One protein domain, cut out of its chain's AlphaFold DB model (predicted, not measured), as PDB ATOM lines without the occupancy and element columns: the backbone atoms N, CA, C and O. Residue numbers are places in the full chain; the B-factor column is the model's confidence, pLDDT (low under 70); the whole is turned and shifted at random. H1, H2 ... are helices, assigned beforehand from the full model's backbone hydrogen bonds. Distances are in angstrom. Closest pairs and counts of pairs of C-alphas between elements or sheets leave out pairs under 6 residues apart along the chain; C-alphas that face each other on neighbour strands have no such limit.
ATOM      1  N   GLU A  84     -12.113  50.539 -18.373       49.56
ATOM      2  CA  GLU A  84     -11.953  50.672 -19.826       49.56
ATOM      3  C   GLU A  84     -12.424  49.438 -20.609       49.56
ATOM      4  O   GLU A  84     -13.209  49.602 -21.544       49.56
ATOM      5  N   ILE A  85     -12.070  48.210 -20.199       51.91
ATOM      6  CA  ILE A  85     -12.519  46.981 -20.884       51.91
ATOM      7  C   ILE A  85     -14.038  46.833 -20.763       51.91
ATOM      8  O   ILE A  85     -14.712  46.494 -21.730       51.91
ATOM      9  N   PHE A  86     -14.607  47.147 -19.600       52.22
ATOM     10  CA  PHE A  86     -16.042  47.001 -19.362       52.22
ATOM     11  C   PHE A  86     -16.890  48.046 -20.114       52.22
ATOM     12  O   PHE A  86     -17.944  47.713 -20.656       52.22
ATOM     13  N   SER A  87     -16.399  49.289 -20.231       45.59
ATOM     14  CA  SER A  87     -17.055  50.345 -21.021       45.59
ATOM     15  C   SER A  87     -17.123  50.042 -22.523       45.59
ATOM     16  O   SER A  87     -18.013  50.541 -23.204       45.59
ATOM     17  N   LEU A  88     -16.222  49.191 -23.030       46.81
ATOM     18  CA  LEU A  88     -16.209  48.743 -24.425       46.81
ATOM     19  C   LEU A  88     -17.271  47.671 -24.721       46.81
ATOM     20  O   LEU A  88     -17.689  47.543 -25.870       46.81
ATOM     21  N   TYR A  89     -17.729  46.921 -23.710       49.00
ATOM     22  CA  TYR A  89     -18.783  45.912 -23.874       49.00
ATOM     23  C   TYR A  89     -20.192  46.463 -23.641       49.00
ATOM     24  O   TYR A  89     -21.148  45.894 -24.159       49.00
ATOM     25  N   LEU A  90     -20.336  47.569 -22.903       46.69
ATOM     26  CA  LEU A  90     -21.632  48.086 -22.469       46.69
ATOM     27  C   LEU A  90     -21.749  49.589 -22.740       46.69
ATOM     28  O   LEU A  90     -21.456  50.426 -21.889       46.69
ATOM     29  N   ASN A  91     -22.243  49.925 -23.930       44.47
ATOM     30  CA  ASN A  91     -22.618  51.295 -24.293       44.47
ATOM     31  C   ASN A  91     -23.888  51.790 -23.578       44.47
ATOM     32  O   ASN A  91     -24.267  52.948 -23.746       44.47
ATOM     33  N   ASP A  92     -24.537  50.935 -22.786       49.06
ATOM     34  CA  ASP A  92     -25.798  51.246 -22.132       49.06
ATOM     35  C   ASP A  92     -25.636  51.280 -20.607       49.06
ATOM     36  O   ASP A  92     -25.188  50.316 -19.980       49.06
ATOM     37  N   LYS A  93     -26.000  52.410 -19.992       51.22
ATOM     38  CA  LYS A  93     -25.885  52.643 -18.537       51.22
ATOM     39  C   LYS A  93     -26.860  51.785 -17.717       51.22
ATOM     40  O   LYS A  93     -26.823  51.841 -16.483       51.22
ATOM     41  N   ASP A  94     -27.698  51.004 -18.393       49.00
ATOM     42  CA  ASP A  94     -28.809  50.259 -17.811       49.00
ATOM     43  C   ASP A  94     -28.551  48.750 -17.647       49.00
ATOM     44  O   ASP A  94     -29.229  48.114 -16.840       49.00
ATOM     45  N   ILE A  95     -27.507  48.181 -18.275       50.47
ATOM     46  CA  ILE A  95     -27.214  46.726 -18.212       50.47
ATOM     47  C   ILE A  95     -26.777  46.253 -16.807       50.47
ATOM     48  O   ILE A  95     -26.848  45.072 -16.482       50.47
ATOM     49  N   ASN A  96     -26.416  47.168 -15.903       51.06
ATOM     50  CA  ASN A  96     -25.920  46.815 -14.568       51.06
ATOM     51  C   ASN A  96     -26.885  47.087 -13.407       51.06
ATOM     52  O   ASN A  96     -26.506  46.896 -12.250       51.06
ATOM     53  N   LYS A  97     -28.121  47.543 -13.654       55.44
ATOM     54  CA  LYS A  97     -28.962  48.045 -12.551       55.44
ATOM     55  C   LYS A  97     -29.914  47.048 -11.905       55.44
ATOM     56  O   LYS A  97     -30.356  47.340 -10.795       55.44
ATOM     57  N   ASN A  98     -30.176  45.863 -12.473       59.53
ATOM     58  CA  ASN A  98     -30.966  44.857 -11.746       59.53
ATOM     59  C   ASN A  98     -30.833  43.419 -12.273       59.53
ATOM     60  O   ASN A  98     -31.717  42.885 -12.934       59.53
ATOM     61  N   CYS A  99     -29.734  42.756 -11.906       72.25
ATOM     62  CA  CYS A  99     -29.523  41.337 -12.207       72.25
ATOM     63  C   CYS A  99     -30.497  40.416 -11.436       72.25
ATOM     64  O   CYS A  99     -30.775  39.321 -11.899       72.25
ATOM     65  N   LEU A 100     -31.063  40.846 -10.297       86.44
ATOM     66  CA  LEU A 100     -31.829  39.959  -9.405       86.44
ATOM     67  C   LEU A 100     -33.139  39.437 -10.013       86.44
ATOM     68  O   LEU A 100     -33.373  38.232 -10.014       86.44
ATOM     69  N   LEU A 101     -33.997  40.338 -10.501       89.19
ATOM     70  CA  LEU A 101     -35.298  39.946 -11.044       89.19
ATOM     71  C   LEU A 101     -35.142  39.213 -12.381       89.19
ATOM     72  O   LEU A 101     -35.749  38.161 -12.569       89.19
ATOM     73  N   LEU A 102     -34.279  39.727 -13.266       87.00
ATOM     74  CA  LEU A 102     -33.950  39.076 -14.535       87.00
ATOM     75  C   LEU A 102     -33.404  37.662 -14.330       87.00
ATOM     76  O   LEU A 102     -33.792  36.761 -15.060       87.00
ATOM     77  N   GLU A 103     -32.560  37.438 -13.321       88.75
ATOM     78  CA  GLU A 103     -32.046  36.105 -12.991       88.75
ATOM     79  C   GLU A 103     -33.173  35.139 -12.589       88.75
ATOM     80  O   GLU A 103     -33.240  34.013 -13.072       88.75
ATOM     81  N   ALA A 104     -34.110  35.571 -11.743       93.12
ATOM     82  CA  ALA A 104     -35.245  34.726 -11.366       93.12
ATOM     83  C   ALA A 104     -36.158  34.402 -12.570       93.12
ATOM     84  O   ALA A 104     -36.651  33.275 -12.699       93.12
ATOM     85  N   ILE A 105     -36.347  35.369 -13.477       93.44
ATOM     86  CA  ILE A 105     -37.108  35.192 -14.722       93.44
ATOM     87  C   ILE A 105     -36.364  34.265 -15.689       93.44
ATOM     88  O   ILE A 105     -36.986  33.374 -16.271       93.44
ATOM     89  N   SER A 106     -35.043  34.407 -15.835       91.12
ATOM     90  CA  SER A 106     -34.210  33.584 -16.723       91.12
ATOM     91  C   SER A 106     -34.239  32.105 -16.320       91.12
ATOM     92  O   SER A 106     -34.217  31.219 -17.178       91.12
ATOM     93  N   GLN A 107     -34.414  31.829 -15.028       94.94
ATOM     94  CA  GLN A 107     -34.619  30.491 -14.473       94.94
ATOM     95  C   GLN A 107     -36.068  29.984 -14.592       94.94
ATOM     96  O   GLN A 107     -36.369  28.869 -14.167       94.94
ATOM     97  N   ASN A 108     -36.973  30.780 -15.173       96.12
ATOM     98  CA  ASN A 108     -38.405  30.507 -15.305       96.12
ATOM     99  C   ASN A 108     -39.113  30.230 -13.965       96.12
ATOM    100  O   ASN A 108     -40.100  29.494 -13.911       96.12
ATOM    101  N   ASN A 109     -38.601  30.787 -12.861       97.06
ATOM    102  CA  ASN A 109     -39.104  30.492 -11.526       97.06
ATOM    103  C   ASN A 109     -40.122  31.537 -11.052       97.06
ATOM    104  O   ASN A 109     -39.789  32.490 -10.347       97.06
ATOM    105  N   VAL A 110     -41.390  31.298 -11.392       97.75
ATOM    106  CA  VAL A 110     -42.537  32.149 -11.019       97.75
ATOM    107  C   VAL A 110     -42.610  32.378  -9.506       97.75
ATOM    108  O   VAL A 110     -42.857  33.491  -9.052       97.75
ATOM    109  N   ARG A 111     -42.334  31.343  -8.699       98.25
ATOM    110  CA  ARG A 111     -42.401  31.438  -7.230       98.25
ATOM    111  C   ARG A 111     -41.304  32.333  -6.658       98.25
ATOM    112  O   ARG A 111     -41.562  33.055  -5.701       98.25
ATOM    113  N   MET A 112     -40.098  32.292  -7.227       97.44
ATOM    114  CA  MET A 112     -39.018  33.202  -6.837       97.44
ATOM    115  C   MET A 112     -39.363  34.643  -7.218       97.44
ATOM    116  O   MET A 112     -39.185  35.542  -6.404       97.44
ATOM    117  N   VAL A 113     -39.902  34.862  -8.420       96.81
ATOM    118  CA  VAL A 113     -40.317  36.198  -8.876       96.81
ATOM    119  C   VAL A 113     -41.409  36.782  -7.980       96.81
ATOM    120  O   VAL A 113     -41.261  37.913  -7.520       96.81
ATOM    121  N   GLN A 114     -42.438  35.998  -7.646       98.00
ATOM    122  CA  GLN A 114     -43.470  36.414  -6.692       98.00
ATOM    123  C   GLN A 114     -42.866  36.807  -5.339       98.00
ATOM    124  O   GLN A 114     -43.174  37.871  -4.812       98.00
ATOM    125  N   LEU A 115     -41.962  35.984  -4.798       97.62
ATOM    126  CA  LEU A 115     -41.316  36.251  -3.513       97.62
ATOM    127  C   LEU A 115     -40.525  37.569  -3.520       97.62
ATOM    128  O   LEU A 115     -40.559  38.318  -2.543       97.62
ATOM    129  N   LEU A 116     -39.820  37.862  -4.615       95.38
ATOM    130  CA  LEU A 116     -39.077  39.112  -4.778       95.38
ATOM    131  C   LEU A 116     -40.012  40.326  -4.888       95.38
ATOM    132  O   LEU A 116     -39.725  41.355  -4.275       95.38
ATOM    133  N   ILE A 117     -41.124  40.203  -5.621       95.00
ATOM    134  CA  ILE A 117     -42.167  41.236  -5.723       95.00
ATOM    135  C   ILE A 117     -42.771  41.529  -4.347       95.00
ATOM    136  O   ILE A 117     -42.790  42.686  -3.927       95.00
ATOM    137  N   ASP A 118     -43.186  40.493  -3.618       96.12
ATOM    138  CA  ASP A 118     -43.798  40.629  -2.294       96.12
ATOM    139  C   ASP A 118     -42.837  41.294  -1.306       96.12
ATOM    140  O   ASP A 118     -43.223  42.181  -0.536       96.12
ATOM    141  N   TYR A 119     -41.563  40.890  -1.338       94.50
ATOM    142  CA  TYR A 119     -40.523  41.493  -0.516       94.50
ATOM    143  C   TYR A 119     -40.329  42.976  -0.842       94.50
ATOM    144  O   TYR A 119     -40.267  43.803   0.073       94.50
ATOM    145  N   ALA A 120     -40.238  43.316  -2.127       92.19
ATOM    146  CA  ALA A 120     -40.031  44.682  -2.581       92.19
ATOM    147  C   ALA A 120     -41.216  45.578  -2.196       92.19
ATOM    148  O   ALA A 120     -41.016  46.617  -1.568       92.19
ATOM    149  N   ASP A 121     -42.444  45.128  -2.454       93.75
ATOM    150  CA  ASP A 121     -43.672  45.837  -2.091       93.75
ATOM    151  C   ASP A 121     -43.765  46.100  -0.588       93.75
ATOM    152  O   ASP A 121     -44.026  47.228  -0.165       93.75
ATOM    153  N   LYS A 122     -43.502  45.079   0.235       94.12
ATOM    154  CA  LYS A 122     -43.536  45.197   1.698       94.12
ATOM    155  C   LYS A 122     -42.536  46.227   2.226       94.12
ATOM    156  O   LYS A 122     -42.808  46.883   3.230       94.12
ATOM    157  N   ASN A 123     -41.383  46.351   1.573       89.19
ATOM    158  CA  ASN A 123     -40.300  47.242   1.987       89.19
ATOM    159  C   ASN A 123     -40.274  48.566   1.204       89.19
ATOM    160  O   ASN A 123     -39.331  49.338   1.362       89.19
ATOM    161  N   ASN A 124     -41.303  48.855   0.397       90.62
ATOM    162  CA  ASN A 124     -41.387  50.039  -0.466       90.62
ATOM    163  C   ASN A 124     -40.176  50.196  -1.402       90.62
ATOM    164  O   ASN A 124     -39.699  51.306  -1.649       90.62
ATOM    165  N   ILE A 125     -39.665  49.077  -1.913       88.88
ATOM    166  CA  ILE A 125     -38.587  49.056  -2.893       88.88
ATOM    167  C   ILE A 125     -39.197  48.891  -4.282       88.88
ATOM    168  O   ILE A 125     -40.019  48.008  -4.513       88.88
ATOM    169  N   ILE A 126     -38.780  49.736  -5.220       85.81
ATOM    170  CA  ILE A 126     -39.185  49.622  -6.621       85.81
ATOM    171  C   ILE A 126     -38.205  48.675  -7.315       85.81
ATOM    172  O   ILE A 126     -37.001  48.942  -7.362       85.81
ATOM    173  N   LEU A 127     -38.716  47.562  -7.840       86.50
ATOM    174  CA  LEU A 127     -37.949  46.669  -8.697       86.50
ATOM    175  C   LEU A 127     -37.820  47.300 -10.081       86.50
ATOM    176  O   LEU A 127     -38.806  47.672 -10.713       86.50
ATOM    177  N   GLU A 128     -36.592  47.376 -10.577       81.69
ATOM    178  CA  GLU A 128     -36.324  47.756 -11.958       81.69
ATOM    179  C   GLU A 128     -36.668  46.574 -12.876       81.69
ATOM    180  O   GLU A 128     -35.848  45.676 -13.079       81.69
ATOM    181  N   VAL A 129     -37.907  46.548 -13.368       82.62
ATOM    182  CA  VAL A 129     -38.436  45.516 -14.283       82.62
ATOM    183  C   VAL A 129     -38.094  45.788 -15.750       82.62
ATOM    184  O   VAL A 129     -38.214  44.904 -16.594       82.62
ATOM    185  N   LYS A 130     -37.646  47.005 -16.080       77.94
ATOM    186  CA  LYS A 130     -37.213  47.371 -17.436       77.94
ATOM    187  C   LYS A 130     -35.741  47.073 -17.702       77.94
ATOM    188  O   LYS A 130     -35.275  47.313 -18.815       77.94
ATOM    189  N   ALA A 131     -35.020  46.562 -16.702       74.62
ATOM    190  CA  ALA A 131     -33.636  46.145 -16.858       74.62
ATOM    191  C   ALA A 131     -33.499  45.181 -18.042       74.62
ATOM    192  O   ALA A 131     -34.389  44.357 -18.289       74.62
ATOM    193  N   ARG A 132     -32.371  45.296 -18.745       75.00
ATOM    194  CA  ARG A 132     -32.034  44.484 -19.912       75.00
ATOM    195  C   ARG A 132     -30.798  43.654 -19.640       75.00
ATOM    196  O   ARG A 132     -29.898  44.098 -18.925       75.00
ATOM    197  N   ASP A 133     -30.759  42.472 -20.231       71.94
ATOM    198  CA  ASP A 133     -29.534  41.688 -20.310       71.94
ATOM    199  C   ASP A 133     -28.578  42.218 -21.399       71.94
ATOM    200  O   ASP A 133     -28.803  43.262 -22.020       71.94
ATOM    201  N   ILE A 134     -27.479  41.493 -21.620       69.56
ATOM    202  CA  ILE A 134     -26.442  41.830 -22.609       69.56
ATOM    203  C   ILE A 134     -26.957  41.851 -24.060       69.56
ATOM    204  O   ILE A 134     -26.365  42.507 -24.926       69.56
ATOM    205  N   ASP A 135     -28.067  41.164 -24.323       69.56
ATOM    206  CA  ASP A 135     -28.705  41.080 -25.633       69.56
ATOM    207  C   ASP A 135     -29.790  42.153 -25.808       69.56
ATOM    208  O   ASP A 135     -30.327  42.337 -26.905       69.56
ATOM    209  N   GLY A 136     -30.047  42.942 -24.761       72.62
ATOM    210  CA  GLY A 136     -31.069  43.980 -24.749       72.62
ATOM    211  C   GLY A 136     -32.467  43.437 -24.445       72.62
ATOM    212  O   GLY A 136     -33.443  44.157 -24.655       72.62
ATOM    213  N   VAL A 137     -32.589  42.192 -23.978       76.19
ATOM    214  CA  VAL A 137     -33.870  41.558 -23.649       76.19
ATOM    215  C   VAL A 137     -34.313  42.021 -22.264       76.19
ATOM    216  O   VAL A 137     -33.581  41.885 -21.283       76.19
ATOM    217  N   ASN A 138     -35.516  42.598 -22.179       81.69
ATOM    218  CA  ASN A 138     -36.105  43.038 -20.912       81.69
ATOM    219  C   ASN A 138     -36.882  41.907 -20.205       81.69
ATOM    220  O   ASN A 138     -37.130  40.845 -20.778       81.69
ATOM    221  N   SER A 139     -37.295  42.146 -18.954       86.56
ATOM    222  CA  SER A 139     -37.991  41.144 -18.123       86.56
ATOM    223  C   SER A 139     -39.274  40.610 -18.761       86.56
ATOM    224  O   SER A 139     -39.519  39.403 -18.725       86.56
ATOM    225  N   LEU A 140     -40.089  41.498 -19.345       88.25
ATOM    226  CA  LEU A 140     -41.353  41.121 -19.973       88.25
ATOM    227  C   LEU A 140     -41.090  40.217 -21.177       88.25
ATOM    228  O   LEU A 140     -41.634  39.120 -21.249       88.25
ATOM    229  N   LEU A 141     -40.201  40.633 -22.076       84.88
ATOM    230  CA  LEU A 141     -39.862  39.851 -23.255       84.88
ATOM    231  C   LEU A 141     -39.263  38.484 -22.899       84.88
ATOM    232  O   LEU A 141     -39.639  37.479 -23.492       84.88
ATOM    233  N   MET A 142     -38.393  38.413 -21.891       87.44
ATOM    234  CA  MET A 142     -37.817  37.141 -21.457       87.44
ATOM    235  C   MET A 142     -38.887  36.154 -20.961       87.44
ATOM    236  O   MET A 142     -38.801  34.954 -21.227       87.44
ATOM    237  N   ALA A 143     -39.910  36.637 -20.250       90.56
ATOM    238  CA  ALA A 143     -41.036  35.804 -19.824       90.56
ATOM    239  C   ALA A 143     -41.865  35.296 -21.020       90.56
ATOM    240  O   ALA A 143     -42.319  34.147 -21.018       90.56
ATOM    241  N   ILE A 144     -42.006  36.132 -22.052       88.06
ATOM    242  CA  ILE A 144     -42.702  35.822 -23.306       88.06
ATOM    243  C   ILE A 144     -41.957  34.745 -24.095       88.06
ATOM    244  O   ILE A 144     -42.556  33.742 -24.473       88.06
ATOM    245  N   GLU A 145     -40.649  34.901 -24.295       86.69
ATOM    246  CA  GLU A 145     -39.810  33.921 -25.002       86.69
ATOM    247  C   GLU A 145     -39.810  32.551 -24.307       86.69
ATOM    248  O   GLU A 145     -39.693  31.508 -24.951       86.69
ATOM    249  N   LYS A 146     -40.006  32.536 -22.985       88.94
ATOM    250  CA  LYS A 146     -40.172  31.311 -22.191       88.94
ATOM    251  C   LYS A 146     -41.572  30.710 -22.251       88.94
ATOM    252  O   LYS A 146     -41.778  29.641 -21.676       88.94
ATOM    253  N   ASN A 147     -42.515  31.374 -22.919       91.56
ATOM    254  CA  ASN A 147     -43.918  30.986 -23.007       91.56
ATOM    255  C   ASN A 147     -44.545  30.732 -21.621       91.56
ATOM    256  O   ASN A 147     -45.285  29.767 -21.421       91.56
ATOM    257  N   ASN A 148     -44.197  31.565 -20.632       93.81
ATOM    258  CA  ASN A 148     -44.702  31.440 -19.269       93.81
ATOM    259  C   ASN A 148     -45.738  32.529 -18.975       93.81
ATOM    260  O   ASN A 148     -45.400  33.639 -18.568       93.81
ATOM    261  N   ILE A 149     -47.009  32.178 -19.170       93.69
ATOM    262  CA  ILE A 149     -48.148  33.089 -19.009       93.69
ATOM    263  C   ILE A 149     -48.241  33.619 -17.572       93.69
ATOM    264  O   ILE A 149     -48.442  34.815 -17.387       93.69
ATOM    265  N   ASP A 150     -48.018  32.769 -16.565       97.12
ATOM    266  CA  ASP A 150     -48.055  33.186 -15.158       97.12
ATOM    267  C   ASP A 150     -46.964  34.226 -14.866       97.12
ATOM    268  O   ASP A 150     -47.206  35.224 -14.189       97.12
ATOM    269  N   MET A 151     -45.765  34.036 -15.424       96.75
ATOM    270  CA  MET A 151     -44.669  35.000 -15.298       96.75
ATOM    271  C   MET A 151     -45.001  36.337 -15.974       96.75
ATOM    272  O   MET A 151     -44.752  37.395 -15.394       96.75
ATOM    273  N   VAL A 152     -45.571  36.298 -17.182       93.56
ATOM    274  CA  VAL A 152     -46.016  37.502 -17.902       93.56
ATOM    275  C   VAL A 152     -47.055  38.254 -17.076       93.56
ATOM    276  O   VAL A 152     -46.912  39.461 -16.881       93.56
ATOM    277  N   GLN A 153     -48.052  37.546 -16.540       94.38
ATOM    278  CA  GLN A 153     -49.098  38.143 -15.715       94.38
ATOM    279  C   GLN A 153     -48.508  38.829 -14.479       94.38
ATOM    280  O   GLN A 153     -48.826  39.987 -14.224       94.38
ATOM    281  N   LEU A 154     -47.580  38.176 -13.767       96.38
ATOM    282  CA  LEU A 154     -46.922  38.773 -12.600       96.38
ATOM    283  C   LEU A 154     -46.161  40.059 -12.929       96.38
ATOM    284  O   LEU A 154     -46.252  41.040 -12.190       96.38
ATOM    285  N   ILE A 155     -45.411  40.072 -14.034       93.44
ATOM    286  CA  ILE A 155     -44.652  41.255 -14.463       93.44
ATOM    287  C   ILE A 155     -45.606  42.392 -14.849       93.44
ATOM    288  O   ILE A 155     -45.363  43.546 -14.479       93.44
ATOM    289  N   MET A 156     -46.694  42.084 -15.558       90.50
ATOM    290  CA  MET A 156     -47.705  43.063 -15.967       90.50
ATOM    291  C   MET A 156     -48.453  43.645 -14.765       90.50
ATOM    292  O   MET A 156     -48.529  44.866 -14.639       90.50
ATOM    293  N   ASP A 157     -48.918  42.803 -13.841       93.12
ATOM    294  CA  ASP A 157     -49.618  43.232 -12.626       93.12
ATOM    295  C   ASP A 157     -48.740  44.150 -11.771       93.12
ATOM    296  O   ASP A 157     -49.177  45.221 -11.336       93.12
ATOM    297  N   TYR A 158     -47.471  43.772 -11.578       93.00
ATOM    298  CA  TYR A 158     -46.500  44.608 -10.877       93.00
ATOM    299  C   TYR A 158     -46.307  45.958 -11.577       93.00
ATOM    300  O   TYR A 158     -46.307  47.013 -10.936       93.00
ATOM    301  N   SER A 159     -46.183  45.944 -12.901       90.38
ATOM    302  CA  SER A 159     -45.952  47.153 -13.693       90.38
ATOM    303  C   SER A 159     -47.145  48.100 -13.657       90.38
ATOM    304  O   SER A 159     -46.959  49.300 -13.465       90.38
ATOM    305  N   ILE A 160     -48.369  47.575 -13.741       88.25
ATOM    306  CA  ILE A 160     -49.605  48.351 -13.589       88.25
ATOM    307  C   ILE A 160     -49.664  48.979 -12.193       88.25
ATOM    308  O   ILE A 160     -49.861  50.191 -12.069       88.25
ATOM    309  N   LYS A 161     -49.428  48.182 -11.142       91.25
ATOM    310  CA  LYS A 161     -49.436  48.640  -9.744       91.25
ATOM    311  C   LYS A 161     -48.460  49.795  -9.504       91.25
ATOM    312  O   LYS A 161     -48.811  50.761  -8.825       91.25
ATOM    313  N   HIS A 162     -47.264  49.717 -10.084       88.50
ATOM    314  CA  HIS A 162     -46.190  50.703  -9.909       88.50
ATOM    315  C   HIS A 162     -46.092  51.733 -11.039       88.50
ATOM    316  O   HIS A 162     -45.161  52.538 -11.057       88.50
ATOM    317  N   LYS A 163     -47.071  51.758 -11.953       90.31
ATOM    318  CA  LYS A 163     -47.153  52.695 -13.090       90.31
ATOM    319  C   LYS A 163     -45.903  52.673 -13.981       90.31
ATOM    320  O   LYS A 163     -45.447  53.706 -14.471       90.31
ATOM    321  N   ILE A 164     -45.349  51.484 -14.187       85.75
ATOM    322  CA  ILE A 164     -44.201  51.238 -15.051       85.75
ATOM    323  C   ILE A 164     -44.714  50.980 -16.471       85.75
ATOM    324  O   ILE A 164     -45.455  50.034 -16.710       85.75
ATOM    325  N   ILE A 165     -44.316  51.828 -17.420       79.62
ATOM    326  CA  ILE A 165     -44.780  51.761 -18.817       79.62
ATOM    327  C   ILE A 165     -43.738  51.044 -19.674       79.62
ATOM    328  O   ILE A 165     -42.685  51.629 -19.924       79.62
ATOM    329  N   PHE A 166     -43.991  49.820 -20.131       73.06
ATOM    330  CA  PHE A 166     -43.133  49.180 -21.136       73.06
ATOM    331  C   PHE A 166     -43.343  49.816 -22.512       73.06
ATOM    332  O   PHE A 166     -44.481  50.055 -22.912       73.06
ATOM    333  N   ASP A 167     -42.252  50.068 -23.238       70.62
ATOM    334  CA  ASP A 167     -42.345  50.315 -24.674       70.62
ATOM    335  C   ASP A 167     -42.406  48.958 -25.379       70.62
ATOM    336  O   ASP A 167     -41.420  48.233 -25.484       70.62
ATOM    337  N   ILE A 168     -43.613  48.582 -25.782       63.06
ATOM    338  CA  ILE A 168     -43.916  47.303 -26.431       63.06
ATOM    339  C   ILE A 168     -43.485  47.268 -27.907       63.06
ATOM    340  O   ILE A 168     -43.376  46.192 -28.488       63.06
ATOM    341  N   ASN A 169     -43.208  48.437 -28.495       57.81
ATOM    342  CA  ASN A 169     -42.700  48.582 -29.862       57.81
ATOM    343  C   ASN A 169     -41.172  48.658 -29.902       57.81
ATOM    344  O   ASN A 169     -40.575  48.878 -30.963       57.81
ATOM    345  N   GLU A 170     -40.531  48.532 -28.745       60.09
ATOM    346  CA  GLU A 170     -39.099  48.662 -28.641       60.09
ATOM    347  C   GLU A 170     -38.406  47.497 -29.347       60.09
ATOM    348  O   GLU A 170     -38.440  46.349 -28.907       60.09
ATOM    349  N   LYS A 171     -37.746  47.809 -30.467       53.56
ATOM    350  CA  LYS A 171     -36.946  46.839 -31.210       53.56
ATOM    351  C   LYS A 171     -35.743  46.437 -30.374       53.56
ATOM    352  O   LYS A 171     -34.833  47.233 -30.144       53.56
ATOM    353  N   ASN A 172     -35.711  45.182 -29.971       57.81
ATOM    354  CA  ASN A 172     -34.521  44.545 -29.443       57.81
ATOM    355  C   ASN A 172     -33.713  43.893 -30.585       57.81
ATOM    356  O   ASN A 172     -34.159  43.840 -31.734       57.81
ATOM    357  N   LYS A 173     -32.513  43.374 -30.290       54.22
ATOM    358  CA  LYS A 173     -31.666  42.729 -31.314       54.22
ATOM    359  C   LYS A 173     -32.330  41.511 -31.980       54.22
ATOM    360  O   LYS A 173     -31.885  41.123 -33.055       54.22
ATOM    361  N   THR A 174     -33.372  40.932 -31.373       50.25
ATOM    362  CA  THR A 174     -34.088  39.756 -31.893       50.25
ATOM    363  C   THR A 174     -35.388  40.082 -32.652       50.25
ATOM    364  O   THR A 174     -36.058  39.154 -33.092       50.25
TER     365      THR A 174
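Overview. This is residues 84 to 174 of the 197 residues of an uncharacterized protein of Anaeromyces robustus (UniProt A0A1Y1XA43). Two helical hairpins, each a short helix followed by a longer one, pack side by side as a four-helix block: short H2 beside short H4, long H3 beside long H5. H1 lies far from this block, at the other end of a link without named elements. The printed part has 91 residues, with five named helices in the order H1 to H5 and no named strand; its class is all helix. It is compact, with a radius of gyration of the C-alphas of 13.3 A and spans of 38 by 29 by 24 A.

Along the chain. Find C-alpha 84 at (-11.953, 50.672, -19.826); there H1 begins and runs to residue 89. Next come H2, residues 99 to 106, and H3, residues 110 to 122, 18.2 A long. Further on are H4, residues 139 to 145, and H5, residues 149 to 161, 18.1 A long, which ends at C-alpha 161 at (-49.436, 48.640, -9.744).

Arrangement. Look first at the hairpin of H2 and H3: they touch, the C-alphas of Ala 104 and Val 113 closest at 5.8 A, opposite ways at a shallow tilt of 33 degrees, only just short of steep. H2 touches H4, Leu 102 to Ser 139 being the closest C-alphas at 5.8 A, the same way at 18 degrees. H4 and H5 form the second hairpin, with the C-alphas of Ala 143 and Val 152 closest at 5.6 A. H3 touches H5 at the C-alphas of Val 110 and Met 151, 5.6 A apart, the same way at 13 degrees. H1 is apart from H2, H3, H4 and H5. In H2, H3, H4 and H5 every O i to N i+4 pair is within hydrogen-bond range; in H1, 1 of 2 is.

Size, cuts and confidence. The C-alphas farthest apart, those of Glu 84 and Asp 150, are 40.4 A apart. The printed part has no cut. The link from H3 to H4 is long, 16 residues. Look for pLDDT under 70 at residues 84 to 98, 134 to 135 and 168 to 174.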